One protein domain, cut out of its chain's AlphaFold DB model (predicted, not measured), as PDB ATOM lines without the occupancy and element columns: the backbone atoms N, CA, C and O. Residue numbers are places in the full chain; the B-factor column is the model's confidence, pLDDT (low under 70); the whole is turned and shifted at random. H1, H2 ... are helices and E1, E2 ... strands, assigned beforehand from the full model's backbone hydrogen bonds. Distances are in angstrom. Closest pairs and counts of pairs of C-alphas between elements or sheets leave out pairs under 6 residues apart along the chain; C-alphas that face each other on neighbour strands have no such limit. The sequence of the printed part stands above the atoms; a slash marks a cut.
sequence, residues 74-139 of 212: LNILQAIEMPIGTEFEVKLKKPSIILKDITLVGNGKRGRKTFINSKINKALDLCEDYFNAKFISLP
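This is residues 74 to 139 of the 212 residues of an uncharacterized protein of Clostridium botulinum (UniProt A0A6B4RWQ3). A strongly twisted, curled sheet of four antiparallel strands, ordered E3 E2 E1 E4, has the short helix H1 packed on it near both edge strands; small H2 is off the sheet. The 66 printed residues run H1 E1 E2 E3 H2 E4, mixed helices and strands. The whole is compact, radius of gyration of the C-alphas 10.9 A, spanning 31 by 23 by 22 A.

H1, residues 76 to 81, is on the sheet, height 6.2 A; its closest C-alphas to E4, residues 134 to 138, are Ala 79 and Phe 135, 6.4 A. E1, residues 87 to 91, E2, 98 to 108, and E3, 112 to 117, form a meander, each strand the antiparallel neighbour of the one before. Within hydrogen-bond range are N 90 and O 99, 2.8 A, N 105 and O 114, 2.8 A, and, between E1 and E4, N 91 and O 134, 2.8 A. E2 bends by 72 degrees at residue 105. H2, residues 128 to 131, is close to but not clearly touching H1. H1 has 1 of 2 O i to N i+4 pairs within range; H2 is too short for one.

H1, 8.8 A long, begins at C-alpha 76 (161.904, 210.405, 118.894). E2 spans 23.5 A, E3 16.2 A. E4 ends at C-alpha 138 (169.851, 197.929, 119.007).

The printed part has no cut and no long link. Residues 95 and 107 to 111 are under pLDDT 70.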
ATOM      1  N   LEU A  74     167.154 207.291 123.375       85.88
ATOM      2  CA  LEU A  74     166.873 208.414 122.499       85.88
ATOM      3  C   LEU A  74     165.416 208.845 122.652       85.88
ATOM      4  O   LEU A  74     164.515 208.020 122.820       85.88
ATOM      5  N   ASN A  75     165.165 210.145 122.543       89.00
ATOM      6  CA  ASN A  75     163.823 210.618 122.217       89.00
ATOM      7  C   ASN A  75     163.549 210.432 120.712       89.00
ATOM      8  O   ASN A  75     164.453 210.134 119.928       89.00
ATOM      9  N   ILE A  76     162.303 210.635 120.288       88.94
ATOM     10  CA  ILE A  76     161.904 210.405 118.894       88.94
ATOM     11  C   ILE A  76     162.663 211.277 117.875       88.94
ATOM     12  O   ILE A  76     162.948 210.814 116.770       88.94
ATOM     13  N   LEU A  77     163.023 212.514 118.243       87.00
ATOM     14  CA  LEU A  77     163.765 213.432 117.370       87.00
ATOM     15  C   LEU A  77     165.208 212.963 117.173       87.00
ATOM     16  O   LEU A  77     165.724 213.000 116.066       87.00
ATOM     17  N   GLN A  78     165.834 212.444 118.222       86.19
ATOM     18  CA  GLN A  78     167.161 211.847 118.109       86.19
ATOM     19  C   GLN A  78     167.106 210.516 117.342       86.19
ATOM     20  O   GLN A  78     167.970 210.223 116.523       86.19
ATOM     21  N   ALA A  79     166.066 209.708 117.561       87.88
ATOM     22  CA  ALA A  79     165.906 208.424 116.884       87.88
ATOM     23  C   ALA A  79     165.717 208.575 115.364       87.88
ATOM     24  O   ALA A  79     166.232 207.755 114.610       87.88
ATOM     25  N   ILE A  80     165.027 209.622 114.889       87.81
ATOM     26  CA  ILE A  80     164.847 209.865 113.445       87.81
ATOM     27  C   ILE A  80     166.130 210.367 112.761       87.81
ATOM     28  O   ILE A  80     166.263 210.242 111.542       87.81
ATOM     29  N   GLU A  81     167.097 210.904 113.504       85.44
ATOM     30  CA  GLU A  81     168.399 211.317 112.963       85.44
ATOM     31  C   GLU A  81     169.320 210.127 112.681       85.44
ATOM     32  O   GLU A  81     170.178 210.225 111.802       85.44
ATOM     33  N   MET A  82     169.076 208.981 113.322       82.81
ATOM     34  CA  MET A  82     169.861 207.763 113.133       82.81
ATOM     35  C   MET A  82     169.881 207.288 111.663       82.81
ATOM     36  O   MET A  82     168.987 207.631 110.862       82.81
ATOM     37  N   PRO A  83     170.899 206.491 111.281       79.19
ATOM     38  CA  PRO A  83     170.976 205.887 109.958       79.19
ATOM     39  C   PRO A  83     169.729 205.069 109.606       79.19
ATOM     40  O   PRO A  83     169.100 204.424 110.447       79.19
ATOM     41  N   ILE A  84     169.364 205.075 108.324       83.19
ATOM     42  CA  ILE A  84     168.298 204.199 107.834       83.19
ATOM     43  C   ILE A  84     168.706 202.743 108.071       83.19
ATOM     44  O   ILE A  84     169.844 202.338 107.845       83.19
ATOM     45  N   GLY A  85     167.745 201.955 108.529       76.69
ATOM     46  CA  GLY A  85     167.902 200.571 108.916       76.69
ATOM     47  C   GLY A  85     168.188 200.381 110.402       76.69
ATOM     48  O   GLY A  85     168.152 199.232 110.817       76.69
ATOM     49  N   THR A  86     168.481 201.418 111.198       83.12
ATOM     50  CA  THR A  86     168.677 201.249 112.650       83.12
ATOM     51  C   THR A  86     167.439 200.625 113.290       83.12
ATOM     52  O   THR A  86     166.306 201.045 113.027       83.12
ATOM     53  N   GLU A  87     167.675 199.611 114.117       87.62
ATOM     54  CA  GLU A  87     166.647 198.899 114.867       87.62
ATOM     55  C   GLU A  87     166.532 199.470 116.278       87.62
ATOM     56  O   GLU A  87     167.510 199.950 116.849       87.62
ATOM     57  N   PHE A  88     165.330 199.426 116.837       87.62
ATOM     58  CA  PHE A  88     164.998 200.000 118.126       87.62
ATOM     59  C   PHE A  88     164.096 199.071 118.933       87.62
ATOM     60  O   PHE A  88     163.165 198.451 118.411       87.62
ATOM     61  N   GLU A  89     164.316 199.076 120.242       89.56
ATOM     62  CA  GLU A  89     163.274 198.802 121.224       89.56
ATOM     63  C   GLU A  89     162.633 200.135 121.641       89.56
ATOM     64  O   GLU A  89     163.333 201.100 121.941       89.56
ATOM     65  N   VAL A  90     161.302 200.221 121.654       89.25
ATOM     66  CA  VAL A  90     160.574 201.450 122.003       89.25
ATOM     67  C   VAL A  90     159.781 201.232 123.282       89.25
ATOM     68  O   VAL A  90     158.869 200.408 123.322       89.25
ATOM     69  N   LYS A  91     160.109 201.988 124.332       89.50
ATOM     70  CA  LYS A  91     159.411 201.950 125.623       89.50
ATOM     71  C   LYS A  91     158.416 203.101 125.718       89.50
ATOM     72  O   LYS A  91     158.819 204.262 125.804       89.50
ATOM     73  N   LEU A  92     157.127 202.777 125.730       85.06
ATOM     74  CA  LEU A  92     156.041 203.730 125.970       85.06
ATOM     75  C   LEU A  92     155.862 203.944 127.480       85.06
ATOM     76  O   LEU A  92     155.982 203.002 128.263       85.06
ATOM     77  N   LYS A  93     155.587 205.183 127.912       75.44
ATOM     78  CA  LYS A  93     155.426 205.494 129.347       75.44
ATOM     79  C   LYS A  93     154.095 205.012 129.924       75.44
ATOM     80  O   LYS A  93     154.060 204.635 131.092       75.44
ATOM     81  N   LYS A  94     153.000 205.091 129.160       70.19
ATOM     82  CA  LYS A  94     151.652 204.711 129.604       70.19
ATOM     83  C   LYS A  94     150.811 204.263 128.405       70.19
ATOM     84  O   LYS A  94     150.626 205.071 127.507       70.19
ATOM     85  N   PRO A  95     150.262 203.038 128.416       61.22
ATOM     86  CA  PRO A  95     150.678 201.903 129.253       61.22
ATOM     87  C   PRO A  95     152.177 201.585 129.076       61.22
ATOM     88  O   PRO A  95     152.757 201.918 128.044       61.22
ATOM     89  N   SER A  96     152.806 200.964 130.082       74.00
ATOM     90  CA  SER A  96     154.207 200.510 130.021       74.00
ATOM     91  C   SER A  96     154.357 199.370 129.008       74.00
ATOM     92  O   SER A  96     154.416 198.199 129.375       74.00
ATOM     93  N   ILE A  97     154.356 199.715 127.724       80.88
ATOM     94  CA  ILE A  97     154.492 198.788 126.603       80.88
ATOM     95  C   ILE A  97     155.909 198.893 126.061       80.88
ATOM     96  O   ILE A  97     156.431 199.987 125.842       80.88
ATOM     97  N   ILE A  98     156.506 197.733 125.810       84.81
ATOM     98  CA  ILE A  98     157.775 197.607 125.105       84.81
ATOM     99  C   ILE A  98     157.473 197.072 123.708       84.81
ATOM    100  O   ILE A  98     157.019 195.938 123.555       84.81
ATOM    101  N   LEU A  99     157.710 197.897 122.693       86.00
ATOM    102  CA  LEU A  99     157.641 197.492 121.295       86.00
ATOM    103  C   LEU A  99     159.034 197.058 120.841       86.00
ATOM    104  O   LEU A  99     160.001 197.801 120.996       86.00
ATOM    105  N   LYS A 100     159.123 195.862 120.264       86.75
ATOM    106  CA  LYS A 100     160.347 195.308 119.676       86.75
ATOM    107  C   LYS A 100     160.235 195.280 118.155       86.75
ATOM    108  O   LYS A 100     159.148 195.499 117.612       86.75
ATOM    109  N   ASP A 101     161.352 195.000 117.494       85.38
ATOM    110  CA  ASP A 101     161.442 194.858 116.038       85.38
ATOM    111  C   ASP A 101     161.076 196.151 115.288       85.38
ATOM    112  O   ASP A 101     160.471 196.112 114.216       85.38
ATOM    113  N   ILE A 102     161.394 197.315 115.866       89.94
ATOM    114  CA  ILE A 102     161.096 198.614 115.259       89.94
ATOM    115  C   ILE A 102     162.294 199.067 114.433       89.94
ATOM    116  O   ILE A 102     163.378 199.231 114.965       89.94
ATOM    117  N   THR A 103     162.122 199.300 113.137       89.62
ATOM    118  CA  THR A 103     163.199 199.728 112.234       89.62
ATOM    119  C   THR A 103     162.894 201.087 111.626       89.62
ATOM    120  O   THR A 103     161.781 201.338 111.161       89.62
ATOM    121  N   LEU A 104     163.890 201.971 111.592       88.25
ATOM    122  CA  LEU A 104     163.808 203.233 110.862       88.25
ATOM    123  C   LEU A 104     164.046 202.990 109.370       88.25
ATOM    124  O   LEU A 104     165.115 202.539 108.978       88.25
ATOM    125  N   VAL A 105     163.087 203.322 108.512       86.44
ATOM    126  CA  VAL A 105     163.199 203.147 107.056       86.44
ATOM    127  C   VAL A 105     163.098 204.476 106.312       86.44
ATOM    128  O   VAL A 105     162.457 205.417 106.780       86.44
ATOM    129  N   GLY A 106     163.683 204.539 105.115       79.38
ATOM    130  CA  GLY A 106     163.609 205.688 104.202       79.38
ATOM    131  C   GLY A 106     162.483 205.616 103.164       79.38
ATOM    132  O   GLY A 106     162.603 206.235 102.114       79.38
ATOM    133  N   ASN A 107     161.419 204.847 103.414       65.44
ATOM    134  CA  ASN A 107     160.393 204.529 102.406       65.44
ATOM    135  C   ASN A 107     159.067 205.290 102.596       65.44
ATOM    136  O   ASN A 107     158.052 204.936 101.995       65.44
ATOM    137  N   GLY A 108     159.030 206.326 103.437       62.59
ATOM    138  CA  GLY A 108     157.836 207.153 103.589       62.59
ATOM    139  C   GLY A 108     157.512 207.923 102.303       62.59
ATOM    140  O   GLY A 108     158.400 208.287 101.528       62.59
ATOM    141  N   LYS A 109     156.226 208.230 102.076       60.16
ATOM    142  CA  LYS A 109     155.800 209.087 100.952       60.16
ATOM    143  C   LYS A 109     156.640 210.375 100.936       60.16
ATOM    144  O   LYS A 109     156.722 211.061 101.955       60.16
ATOM    145  N   ARG A 110     157.213 210.717  99.773       64.00
ATOM    146  CA  ARG A 110     158.101 211.883  99.556       64.00
ATOM    147  C   ARG A 110     159.461 211.818 100.282       64.00
ATOM    148  O   ARG A 110     159.980 212.859 100.666       64.00
ATOM    149  N   GLY A 111     160.026 210.625 100.486       65.12
ATOM    150  CA  GLY A 111     161.372 210.463 101.063       65.12
ATOM    151  C   GLY A 111     161.439 210.704 102.573       65.12
ATOM    152  O   GLY A 111     162.502 210.995 103.115       65.12
ATOM    153  N   ARG A 112     160.297 210.616 103.267       75.94
ATOM    154  CA  ARG A 112     160.240 210.764 104.725       75.94
ATOM    155  C   ARG A 112     160.767 209.504 105.405       75.94
ATOM    156  O   ARG A 112     160.474 208.390 104.970       75.94
ATOM    157  N   LYS A 113     161.484 209.690 106.513       83.88
ATOM    158  CA  LYS A 113     161.829 208.592 107.415       83.88
ATOM    159  C   LYS A 113     160.584 208.138 108.184       83.88
ATOM    160  O   LYS A 113     159.720 208.949 108.521       83.88
ATOM    161  N   THR A 114     160.452 206.840 108.428       88.06
ATOM    162  CA  THR A 114     159.305 206.249 109.136       88.06
ATOM    163  C   THR A 114     159.764 205.054 109.959       88.06
ATOM    164  O   THR A 114     160.665 204.337 109.539       88.06
ATOM    165  N   PHE A 115     159.149 204.835 111.119       89.25
ATOM    166  CA  PHE A 115     159.365 203.628 111.913       89.25
ATOM    167  C   PHE A 115     158.403 202.531 111.450       89.25
ATOM    168  O   PHE A 115     157.204 202.774 111.321       89.25
ATOM    169  N   ILE A 116     158.915 201.329 111.196       89.50
ATOM    170  CA  ILE A 116     158.133 200.147 110.818       89.50
ATOM    171  C   ILE A 116     158.370 199.049 111.845       89.50
ATOM    172  O   ILE A 116     159.500 198.837 112.270       89.50
ATOM    173  N   ASN A 117     157.317 198.329 112.225       87.81
ATOM    174  CA  ASN A 117     157.468 197.053 112.903       87.81
ATOM    175  C   ASN A 117     157.804 195.983 111.856       87.81
ATOM    176  O   ASN A 117     156.946 195.616 111.047       87.81
ATOM    177  N   SER A 118     159.041 195.498 111.870       81.81
ATOM    178  CA  SER A 118     159.596 194.595 110.857       81.81
ATOM    179  C   SER A 118     158.951 193.211 110.863       81.81
ATOM    180  O   SER A 118     158.898 192.560 109.824       81.81
ATOM    181  N   LYS A 119     158.371 192.778 111.990       81.69
ATOM    182  CA  LYS A 119     157.695 191.479 112.100       81.69
ATOM    183  C   LYS A 119     156.364 191.439 111.352       81.69
ATOM    184  O   LYS A 119     156.017 190.424 110.755       81.69
ATOM    185  N   ILE A 120     155.603 192.531 111.405       84.19
ATOM    186  CA  ILE A 120     154.269 192.623 110.782       84.19
ATOM    187  C   ILE A 120     154.241 193.540 109.554       84.19
ATOM    188  O   ILE A 120     153.181 193.722 108.958       84.19
ATOM    189  N   ASN A 121     155.385 194.128 109.200       83.75
ATOM    190  CA  ASN A 121     155.568 195.078 108.106       83.75
ATOM    191  C   ASN A 121     154.544 196.232 108.123       83.75
ATOM    192  O   ASN A 121     153.960 196.592 107.100       83.75
ATOM    193  N   LYS A 122     154.288 196.797 109.311       85.56
ATOM    194  CA  LYS A 122     153.376 197.939 109.491       85.56
ATOM    195  C   LYS A 122     154.117 199.157 110.011       85.56
ATOM    196  O   LYS A 122     154.897 199.052 110.956       85.56
ATOM    197  N   ALA A 123     153.834 200.312 109.414       85.88
ATOM    198  CA  ALA A 123     154.299 201.594 109.924       85.88
ATOM    199  C   ALA A 123     153.702 201.870 111.310       85.88
ATOM    200  O   ALA A 123     152.545 201.538 111.572       85.88
ATOM    201  N   LEU A 124     154.505 202.474 112.181       84.44
ATOM    202  CA  LEU A 124     154.060 202.920 113.490       84.44
ATOM    203  C   LEU A 124     153.273 204.208 113.304       84.44
ATOM    204  O   LEU A 124     153.765 205.162 112.697       84.44
ATOM    205  N   ASP A 125     152.059 204.223 113.840       80.44
ATOM    206  CA  ASP A 125     151.281 205.447 113.947       80.44
ATOM    207  C   ASP A 125     151.770 206.220 115.173       80.44
ATOM    208  O   ASP A 125     151.563 205.805 116.316       80.44
ATOM    209  N   LEU A 126     152.521 207.291 114.926       77.12
ATOM    210  CA  LEU A 126     153.153 208.090 115.969       77.12
ATOM    211  C   LEU A 126     152.110 209.020 116.605       77.12
ATOM    212  O   LEU A 126     151.930 210.156 116.170       77.12
ATOM    213  N   CYS A 127     151.421 208.535 117.636       76.56
ATOM    214  CA  CYS A 127     150.558 209.340 118.504       76.56
ATOM    215  C   CYS A 127     151.348 210.059 119.621       76.56
ATOM    216  O   CYS A 127     152.569 209.910 119.739       76.56
ATOM    217  N   GLU A 128     150.650 210.827 120.470       78.88
ATOM    218  CA  GLU A 128     151.249 211.581 121.587       78.88
ATOM    219  C   GLU A 128     152.141 210.731 122.509       78.88
ATOM    220  O   GLU A 128     153.170 211.208 123.001       78.88
ATOM    221  N   ASP A 129     151.812 209.449 122.678       78.81
ATOM    222  CA  ASP A 129     152.566 208.522 123.525       78.81
ATOM    223  C   ASP A 129     154.017 208.324 123.054       78.81
ATOM    224  O   ASP A 129     154.912 208.098 123.874       78.81
ATOM    225  N   TYR A 130     154.286 208.475 121.751       80.62
ATOM    226  CA  TYR A 130     155.619 208.294 121.170       80.62
ATOM    227  C   TYR A 130     156.555 209.483 121.389       80.62
ATOM    228  O   TYR A 130     157.771 209.296 121.419       80.62
ATOM    229  N   PHE A 131     156.029 210.693 121.607       80.62
ATOM    230  CA  PHE A 131     156.871 211.845 121.961       80.62
ATOM    231  C   PHE A 131     157.519 211.679 123.336       80.62
ATOM    232  O   PHE A 131     158.610 212.188 123.583       80.62
ATOM    233  N   ASN A 132     156.855 210.933 124.218       83.06
ATOM    234  CA  ASN A 132     157.348 210.600 125.546       83.06
ATOM    235  C   ASN A 132     158.028 209.227 125.616       83.06
ATOM    236  O   ASN A 132     158.472 208.830 126.701       83.06
ATOM    237  N   ALA A 133     158.084 208.507 124.496       88.31
ATOM    238  CA  ALA A 133     158.696 207.196 124.421       88.31
ATOM    239  C   ALA A 133     160.220 207.283 124.424       88.31
ATOM    240  O   ALA A 133     160.821 208.281 124.020       88.31
ATOM    241  N   LYS A 134     160.839 206.195 124.871       90.25
ATOM    242  CA  LYS A 134     162.285 206.008 124.813       90.25
ATOM    243  C   LYS A 134     162.610 205.013 123.712       90.25
ATOM    244  O   LYS A 134     162.135 203.882 123.759       90.25
ATOM    245  N   PHE A 135     163.406 205.445 122.747       89.06
ATOM    246  CA  PHE A 135     163.907 204.641 121.641       89.06
ATOM    247  C   PHE A 135     165.305 204.159 121.994       89.06
ATOM    248  O   PHE A 135     166.207 204.951 122.231       89.06
ATOM    249  N   ILE A 136     165.477 202.854 122.048       87.00
ATOM    250  CA  ILE A 136     166.697 202.200 122.490       87.00
ATOM    251  C   ILE A 136     167.288 201.539 121.257       87.00
ATOM    252  O   ILE A 136     166.759 200.523 120.807       87.00
ATOM    253  N   SER A 137     168.324 202.139 120.670       84.19
ATOM    254  CA  SER A 137     168.952 201.598 119.461       84.19
ATOM    255  C   SER A 137     169.563 200.235 119.752       84.19
ATOM    256  O   SER A 137     170.313 200.089 120.713       84.19
ATOM    257  N   LEU A 138     169.255 199.249 118.922       77.31
ATOM    258  CA  LEU A 138     169.851 197.929 119.007       77.31
ATOM    259  C   LEU A 138     171.145 197.925 118.183       77.31
ATOM    260  O   LEU A 138     171.121 198.350 117.021       77.31
ATOM    261  N   PRO A 139     172.274 197.476 118.759       72.94
ATOM    262  CA  PRO A 139     173.525 197.403 118.030       72.94
ATOM    263  C   PRO A 139     173.351 196.410 116.885       72.94
ATOM    264  O   PRO A 139     172.892 195.282 117.082       72.94
TER     265      PRO A 139